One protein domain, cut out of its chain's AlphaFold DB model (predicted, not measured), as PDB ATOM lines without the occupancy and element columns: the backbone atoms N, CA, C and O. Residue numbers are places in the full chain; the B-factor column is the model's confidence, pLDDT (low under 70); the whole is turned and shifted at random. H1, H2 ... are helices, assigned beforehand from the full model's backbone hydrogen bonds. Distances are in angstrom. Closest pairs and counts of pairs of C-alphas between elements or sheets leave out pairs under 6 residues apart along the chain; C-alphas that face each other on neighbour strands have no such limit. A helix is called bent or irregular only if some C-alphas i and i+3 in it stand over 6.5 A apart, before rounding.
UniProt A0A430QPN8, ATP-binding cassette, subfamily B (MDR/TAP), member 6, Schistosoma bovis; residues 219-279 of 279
ATOM      1  N   ASN A 219     164.185 169.906 144.417       66.69
ATOM      2  CA  ASN A 219     163.612 168.787 143.656       66.69
ATOM      3  C   ASN A 219     162.360 168.170 144.320       66.69
ATOM      4  O   ASN A 219     162.410 167.680 145.452       66.69
ATOM      5  N   ILE A 220     161.260 168.103 143.562       71.56
ATOM      6  CA  ILE A 220     159.938 167.566 143.956       71.56
ATOM      7  C   ILE A 220     160.038 166.169 144.608       71.56
ATOM      8  O   ILE A 220     159.306 165.837 145.544       71.56
ATOM      9  N   TRP A 221     160.998 165.357 144.165       67.06
ATOM     10  CA  TRP A 221     161.268 164.019 144.693       67.06
ATOM     11  C   TRP A 221     161.768 164.013 146.140       67.06
ATOM     12  O   TRP A 221     161.305 163.212 146.953       67.06
ATOM     13  N   VAL A 222     162.649 164.949 146.497       69.12
ATOM     14  CA  VAL A 222     163.187 165.067 147.860       69.12
ATOM     15  C   VAL A 222     162.072 165.455 148.836       69.12
ATOM     16  O   VAL A 222     162.007 164.928 149.949       69.12
ATOM     17  N   GLN A 223     161.130 166.300 148.402       61.94
ATOM     18  CA  GLN A 223     159.960 166.673 149.199       61.94
ATOM     19  C   GLN A 223     159.033 165.485 149.471       61.94
ATOM     20  O   GLN A 223     158.607 165.284 150.611       61.94
ATOM     21  N   ARG A 224     158.737 164.674 148.447       71.88
ATOM     22  CA  ARG A 224     157.875 163.493 148.594       71.88
ATOM     23  C   ARG A 224     158.505 162.455 149.529       71.88
ATOM     24  O   ARG A 224     157.816 161.943 150.410       71.88
ATOM     25  N   ILE A 225     159.815 162.229 149.419       75.88
ATOM     26  CA  ILE A 225     160.572 161.329 150.307       75.88
ATOM     27  C   ILE A 225     160.573 161.846 151.751       75.88
ATOM     28  O   ILE A 225     160.417 161.062 152.686       75.88
ATOM     29  N   ARG A 226     160.693 163.162 151.965       66.50
ATOM     30  CA  ARG A 226     160.692 163.750 153.314       66.50
ATOM     31  C   ARG A 226     159.326 163.638 153.994       66.50
ATOM     32  O   ARG A 226     159.274 163.267 155.162       66.50
ATOM     33  N   ARG A 227     158.230 163.868 153.260       76.25
ATOM     34  CA  ARG A 227     156.859 163.624 153.755       76.25
ATOM     35  C   ARG A 227     156.655 162.150 154.101       76.25
ATOM     36  O   ARG A 227     156.172 161.841 155.184       76.25
ATOM     37  N   PHE A 228     157.115 161.247 153.237       77.44
ATOM     38  CA  PHE A 228     157.060 159.810 153.499       77.44
ATOM     39  C   PHE A 228     157.880 159.417 154.740       77.44
ATOM     40  O   PHE A 228     157.427 158.617 155.550       77.44
ATOM     41  N   LYS A 229     159.048 160.037 154.954       79.06
ATOM     42  CA  LYS A 229     159.908 159.806 156.125       79.06
ATOM     43  C   LYS A 229     159.278 160.275 157.442       79.06
ATOM     44  O   LYS A 229     159.526 159.647 158.463       79.06
ATOM     45  N   ILE A 230     158.472 161.340 157.424       76.31
ATOM     46  CA  ILE A 230     157.754 161.839 158.612       76.31
ATOM     47  C   ILE A 230     156.584 160.919 158.972       76.31
ATOM     48  O   ILE A 230     156.358 160.655 160.147       76.31
ATOM     49  N   VAL A 231     155.874 160.390 157.974       75.88
ATOM     50  CA  VAL A 231     154.734 159.481 158.190       75.88
ATOM     51  C   VAL A 231     155.194 158.036 158.467       75.88
ATOM     52  O   VAL A 231     154.522 157.283 159.169       75.88
ATOM     53  N   SER A 232     156.383 157.653 157.990       75.94
ATOM     54  CA  SER A 232     156.998 156.332 158.192       75.94
ATOM     55  C   SER A 232     157.039 155.842 159.653       75.94
ATOM     56  O   SER A 232     156.634 154.699 159.875       75.94
ATOM     57  N   PRO A 233     157.468 156.631 160.661       72.81
ATOM     58  CA  PRO A 233     157.487 156.181 162.056       72.81
ATOM     59  C   PRO A 233     156.090 155.966 162.656       72.81
ATOM     60  O   PRO A 233     155.968 155.177 163.590       72.81
ATOM     61  N   PHE A 234     155.048 156.608 162.114       66.50
ATOM     62  CA  PHE A 234     153.661 156.410 162.553       66.50
ATOM     63  C   PHE A 234     153.026 155.156 161.941       66.50
ATOM     64  O   PHE A 234     152.269 154.463 162.614       66.50
ATOM     65  N   ILE A 235     153.360 154.828 160.687       71.06
ATOM     66  CA  ILE A 235     152.863 153.615 160.013       71.06
ATOM     67  C   ILE A 235     153.620 152.360 160.479       71.06
ATOM     68  O   ILE A 235     153.046 151.273 160.525       71.06
ATOM     69  N   TRP A 236     154.905 152.486 160.824       71.56
ATOM     70  CA  TRP A 236     155.768 151.344 161.131       71.56
ATOM     71  C   TRP A 236     156.358 151.410 162.552       71.56
ATOM     72  O   TRP A 236     157.517 151.807 162.740       71.56
ATOM     73  N   PRO A 237     155.590 150.998 163.579       66.62
ATOM     74  CA  PRO A 237     156.051 150.993 164.963       66.62
ATOM     75  C   PRO A 237     157.156 149.943 165.169       66.62
ATOM     76  O   PRO A 237     156.915 148.739 165.148       66.62
ATOM     77  N   ARG A 238     158.396 150.398 165.404       62.75
ATOM     78  CA  ARG A 238     159.596 149.531 165.469       62.75
ATOM     79  C   ARG A 238     159.682 148.604 166.694       62.75
ATOM     80  O   ARG A 238     160.503 147.693 166.681       62.75
ATOM     81  N   ARG A 239     158.893 148.830 167.755       70.00
ATOM     82  CA  ARG A 239     159.066 148.139 169.053       70.00
ATOM     83  C   ARG A 239     158.225 146.873 169.252       70.00
ATOM     84  O   ARG A 239     158.677 145.985 169.964       70.00
ATOM     85  N   HIS A 240     157.047 146.749 168.636       80.94
ATOM     86  CA  HIS A 240     156.122 145.644 168.929       80.94
ATOM     87  C   HIS A 240     155.884 144.749 167.707       80.94
ATOM     88  O   HIS A 240     155.196 145.133 166.759       80.94
ATOM     89  N   LYS A 241     156.413 143.518 167.756       81.00
ATOM     90  CA  LYS A 241     156.309 142.515 166.677       81.00
ATOM     91  C   LYS A 241     154.864 142.113 166.352       81.00
ATOM     92  O   LYS A 241     154.542 141.868 165.195       81.00
ATOM     93  N   THR A 242     153.977 142.102 167.347       82.44
ATOM     94  CA  THR A 242     152.550 141.775 167.182       82.44
ATOM     95  C   THR A 242     151.783 142.835 166.387       82.44
ATOM     96  O   THR A 242     150.953 142.492 165.548       82.44
ATOM     97  N   ILE A 243     152.086 144.121 166.592       80.19
ATOM     98  CA  ILE A 243     151.477 145.223 165.828       80.19
ATOM     99  C   ILE A 243     151.998 145.213 164.387       80.19
ATOM    100  O   ILE A 243     151.224 145.368 163.445       80.19
ATOM    101  N   GLN A 244     153.291 144.940 164.204       82.00
ATOM    102  CA  GLN A 244     153.914 144.822 162.888       82.00
ATOM    103  C   GLN A 244     153.279 143.702 162.037       82.00
ATOM    104  O   GLN A 244     153.030 143.908 160.850       82.00
ATOM    105  N   LEU A 245     152.947 142.555 162.645       86.69
ATOM    106  CA  LEU A 245     152.250 141.450 161.972       86.69
ATOM    107  C   LEU A 245     150.846 141.857 161.490       86.69
ATOM    108  O   LEU A 245     150.459 141.530 160.370       86.69
ATOM    109  N   ARG A 246     150.090 142.604 162.308       86.19
ATOM    110  CA  ARG A 246     148.745 143.090 161.943       86.19
ATOM    111  C   ARG A 246     148.790 144.066 160.770       86.19
ATOM    112  O   ARG A 246     147.999 143.938 159.841       86.19
ATOM    113  N   VAL A 247     149.740 145.002 160.788       85.75
ATOM    114  CA  VAL A 247     149.955 145.949 159.682       85.75
ATOM    115  C   VAL A 247     150.334 145.198 158.404       85.75
ATOM    116  O   VAL A 247     149.758 145.453 157.351       85.75
ATOM    117  N   PHE A 248     151.237 144.218 158.498       86.94
ATOM    118  CA  PHE A 248     151.624 143.384 157.361       86.94
ATOM    119  C   PHE A 248     150.442 142.593 156.781       86.94
ATOM    120  O   PHE A 248     150.227 142.605 155.571       86.94
ATOM    121  N   SER A 249     149.630 141.968 157.637       86.94
ATOM    122  CA  SER A 249     148.421 141.248 157.223       86.94
ATOM    123  C   SER A 249     147.415 142.171 156.523       86.94
ATOM    124  O   SER A 249     146.866 141.801 155.489       86.94
ATOM    125  N   CYS A 250     147.240 143.403 157.013       87.19
ATOM    126  CA  CYS A 250     146.389 144.404 156.371       87.19
ATOM    127  C   CYS A 250     146.881 144.770 154.960       87.19
ATOM    128  O   CYS A 250     146.090 144.775 154.017       87.19
ATOM    129  N   PHE A 251     148.187 145.002 154.783       88.81
ATOM    130  CA  PHE A 251     148.761 145.245 153.455       88.81
ATOM    131  C   PHE A 251     148.555 144.057 152.510       88.81
ATOM    132  O   PHE A 251     148.209 144.258 151.346       88.81
ATOM    133  N   LEU A 252     148.718 142.829 153.005       91.62
ATOM    134  CA  LEU A 252     148.546 141.613 152.211       91.62
ATOM    135  C   LEU A 252     147.085 141.442 151.760       91.62
ATOM    136  O   LEU A 252     146.838 141.174 150.586       91.62
ATOM    137  N   LEU A 253     146.120 141.700 152.649       89.31
ATOM    138  CA  LEU A 253     144.689 141.698 152.322       89.31
ATOM    139  C   LEU A 253     144.315 142.783 151.301       89.31
ATOM    140  O   LEU A 253     143.539 142.517 150.386       89.31
ATOM    141  N   LEU A 254     144.888 143.987 151.407       90.81
ATOM    142  CA  LEU A 254     144.657 145.061 150.433       90.81
ATOM    143  C   LEU A 254     145.205 144.712 149.042       90.81
ATOM    144  O   LEU A 254     144.548 144.984 148.037       90.81
ATOM    145  N   ILE A 255     146.390 144.099 148.977       93.06
ATOM    146  CA  ILE A 255     146.984 143.634 147.716       93.06
ATOM    147  C   ILE A 255     146.140 142.502 147.123       93.06
ATOM    148  O   ILE A 255     145.791 142.562 145.947       93.06
ATOM    149  N   ALA A 256     145.747 141.517 147.935       91.88
ATOM    150  CA  ALA A 256     144.882 140.426 147.500       91.88
ATOM    151  C   ALA A 256     143.544 140.950 146.953       91.88
ATOM    152  O   ALA A 256     143.136 140.557 145.865       91.88
ATOM    153  N   GLY A 257     142.910 141.911 147.633       90.62
ATOM    154  CA  GLY A 257     141.682 142.549 147.152       90.62
ATOM    155  C   GLY A 257     141.861 143.263 145.807       90.62
ATOM    156  O   GLY A 257     140.999 143.174 144.935       90.62
ATOM    157  N   ARG A 258     143.006 143.925 145.587       91.38
ATOM    158  CA  ARG A 258     143.331 144.542 144.287       91.38
ATOM    159  C   ARG A 258     143.526 143.510 143.181       91.38
ATOM    160  O   ARG A 258     143.068 143.748 142.068       91.38
ATOM    161  N   ILE A 259     144.166 142.386 143.487       92.56
ATOM    162  CA  ILE A 259     144.378 141.283 142.545       92.56
ATOM    163  C   ILE A 259     143.039 140.639 142.172       92.56
ATOM    164  O   ILE A 259     142.733 140.505 140.992       92.56
ATOM    165  N   VAL A 260     142.194 140.316 143.153       89.94
ATOM    166  CA  VAL A 260     140.864 139.731 142.910       89.94
ATOM    167  C   VAL A 260     140.002 140.657 142.050       89.94
ATOM    168  O   VAL A 260     139.406 140.205 141.075       89.94
ATOM    169  N   ASN A 261     139.998 141.960 142.344       86.12
ATOM    170  CA  ASN A 261     139.260 142.939 141.545       86.12
ATOM    171  C   ASN A 261     139.779 143.058 140.102       86.12
ATOM    172  O   ASN A 261     139.004 143.396 139.214       86.12
ATOM    173  N   LEU A 262     141.064 142.783 139.857       87.88
ATOM    174  CA  LEU A 262     141.638 142.745 138.510       87.88
ATOM    175  C   LEU A 262     141.193 141.491 137.738       87.88
ATOM    176  O   LEU A 262     140.882 141.581 136.553       87.88
ATOM    177  N   TYR A 263     141.148 140.332 138.400       85.75
ATOM    178  CA  TYR A 263     140.811 139.051 137.766       85.75
ATOM    179  C   TYR A 263     139.306 138.808 137.610       85.75
ATOM    180  O   TYR A 263     138.901 138.099 136.693       85.75
ATOM    181  N   SER A 264     138.470 139.419 138.453       83.62
ATOM    182  CA  SER A 264     137.009 139.321 138.367       83.62
ATOM    183  C   SER A 264     136.448 139.617 136.959       83.62
ATOM    184  O   SER A 264     135.746 138.757 136.430       83.62
ATOM    185  N   PRO A 265     136.775 140.742 136.289       81.44
ATOM    186  CA  PRO A 265     136.266 141.022 134.942       81.44
ATOM    187  C   PRO A 265     136.789 140.063 133.862       81.44
ATOM    188  O   PRO A 265     136.088 139.832 132.881       81.44
ATOM    189  N   ILE A 266     137.985 139.487 134.034       85.19
ATOM    190  CA  ILE A 266     138.548 138.502 133.095       85.19
ATOM    191  C   ILE A 266     137.748 137.197 133.184       85.19
ATOM    192  O   ILE A 266     137.263 136.702 132.172       85.19
ATOM    193  N   LEU A 267     137.497 136.711 134.403       80.31
ATOM    194  CA  LEU A 267     136.706 135.499 134.634       80.31
ATOM    195  C   LEU A 267     135.250 135.644 134.162       80.31
ATOM    196  O   LEU A 267     134.694 134.713 133.584       80.31
ATOM    197  N   TYR A 268     134.627 136.813 134.359       84.38
ATOM    198  CA  TYR A 268     133.281 137.078 133.833       84.38
ATOM    199  C   TYR A 268     133.232 137.073 132.302       84.38
ATOM    200  O   TYR A 268     132.229 136.646 131.728       84.38
ATOM    201  N   LYS A 269     134.299 137.535 131.641       82.88
ATOM    202  CA  LYS A 269     134.393 137.517 130.181       82.88
ATOM    203  C   LYS A 269     134.470 136.083 129.650       82.88
ATOM    204  O   LYS A 269     133.681 135.733 128.776       82.88
ATOM    205  N   ASP A 270     135.333 135.255 130.232       84.00
ATOM    206  CA  ASP A 270     135.532 133.866 129.801       84.00
ATOM    207  C   ASP A 270     134.260 133.016 129.986       84.00
ATOM    208  O   ASP A 270     133.873 132.257 129.099       84.00
ATOM    209  N   ILE A 271     133.539 133.196 131.102       82.06
ATOM    210  CA  ILE A 271     132.256 132.510 131.348       82.06
ATOM    211  C   ILE A 271     131.193 132.932 130.323       82.06
ATOM    212  O   ILE A 271     130.432 132.094 129.840       82.06
ATOM    213  N   GLY A 272     131.132 134.221 129.974       80.12
ATOM    214  CA  GLY A 272     130.198 134.727 128.968       80.12
ATOM    215  C   GLY A 272     130.475 134.192 127.560       80.12
ATOM    216  O   GLY A 272     129.533 133.929 126.813       80.12
ATOM    217  N   GLU A 273     131.745 134.007 127.194       81.38
ATOM    218  CA  GLU A 273     132.138 133.404 125.913       81.38
ATOM    219  C   GLU A 273     131.805 131.905 125.861       81.38
ATOM    220  O   GLU A 273     131.241 131.446 124.866       81.38
ATOM    221  N   LEU A 274     132.038 131.162 126.949       78.19
ATOM    222  CA  LEU A 274     131.665 129.745 127.053       78.19
ATOM    223  C   LEU A 274     130.146 129.527 126.976       78.19
ATOM    224  O   LEU A 274     129.685 128.625 126.280       78.19
ATOM    225  N   LEU A 275     129.350 130.374 127.639       76.38
ATOM    226  CA  LEU A 275     127.884 130.305 127.573       76.38
ATOM    227  C   LEU A 275     127.339 130.589 126.167       76.38
ATOM    228  O   LEU A 275     126.342 129.990 125.776       76.38
ATOM    229  N   LYS A 276     127.993 131.468 125.397       75.12
ATOM    230  CA  LYS A 276     127.623 131.759 124.001       75.12
ATOM    231  C   LYS A 276     127.988 130.651 123.016       75.12
ATOM    232  O   LYS A 276     127.417 130.626 121.939       75.12
ATOM    233  N   GLN A 277     128.954 129.791 123.332       70.75
ATOM    234  CA  GLN A 277     129.284 128.629 122.497       70.75
ATOM    235  C   GLN A 277     128.371 127.427 122.772       70.75
ATOM    236  O   GLN A 277     128.304 126.514 121.953       70.75
ATOM    237  N   ALA A 278     127.694 127.411 123.924       63.78
ATOM    238  CA  ALA A 278     126.806 126.331 124.345       63.78
ATOM    239  C   ALA A 278     125.337 126.505 123.897       63.78
ATOM    240  O   ALA A 278     124.556 125.567 124.053       63.78
ATOM    241  N   PHE A 279     124.970 127.673 123.358       51.22
ATOM    242  CA  PHE A 279     123.658 128.005 122.785       51.22
ATOM    243  C   PHE A 279     123.805 128.377 121.310       51.22
ATOM    244  O   PHE A 279     122.896 128.013 120.531       51.22
TER     245      PHE A 279
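What this domain is: This is residues 219 to 279 of the 279 residues of the protein "ATP-binding cassette, subfamily B (MDR/TAP), member 6" of Schistosoma bovis (UniProt A0A430QPN8). From residue 219 the short helix H1 leads into a tight turn, and the long, bent helix H2 leaves it, making an open, flat V with unequal arms and no contact between the helices. The printed part has 61 residues with two named helices, H1 then H2, and no named strand: all helix. It is extended, with a radius of gyration of the C-alphas of 20.6 A and spans of 60 by 37 by 8 A.

How they stand to each other: Start with H1, residues 220 to 235, only just irregular: C-alphas 230 and 233 are 6.6 A apart. A tight link of 5 residues leads to H2, residues 241 to 277, assigned as one helix by its hydrogen bonds but bent: C-alphas 262 and 265 are 6.7 A apart. Its arms, H2a, residues 241 to 262, and H2b, residues 265 to 277, stand at a shallow tilt of 34 degrees, only just short of steep. H1 and H2a are only just apart, closest 8.2 A; H1 and H2b are apart. Every O i to N i+4 pair is within hydrogen-bond range in H2a and H2b; in H1, 10 of 12 are.

Where its parts are: Find C-alpha 220 at (159.938, 167.566, 143.956); H1 runs 22.4 A from there. H2a begins at C-alpha 241, (156.309, 142.515, 166.677), and runs 31.8 A; H2b runs 18.9 A to C-alpha 277 at (129.284, 128.629, 122.497).

The domain as a whole: The C-alphas of Arg 239 and Phe 279, the two farthest apart, are 61.6 A apart. The printed part has no cut. The mean pLDDT of the printed part is 79.2, with 10 residues under 70, among them 221 to 223 and 278 to 279.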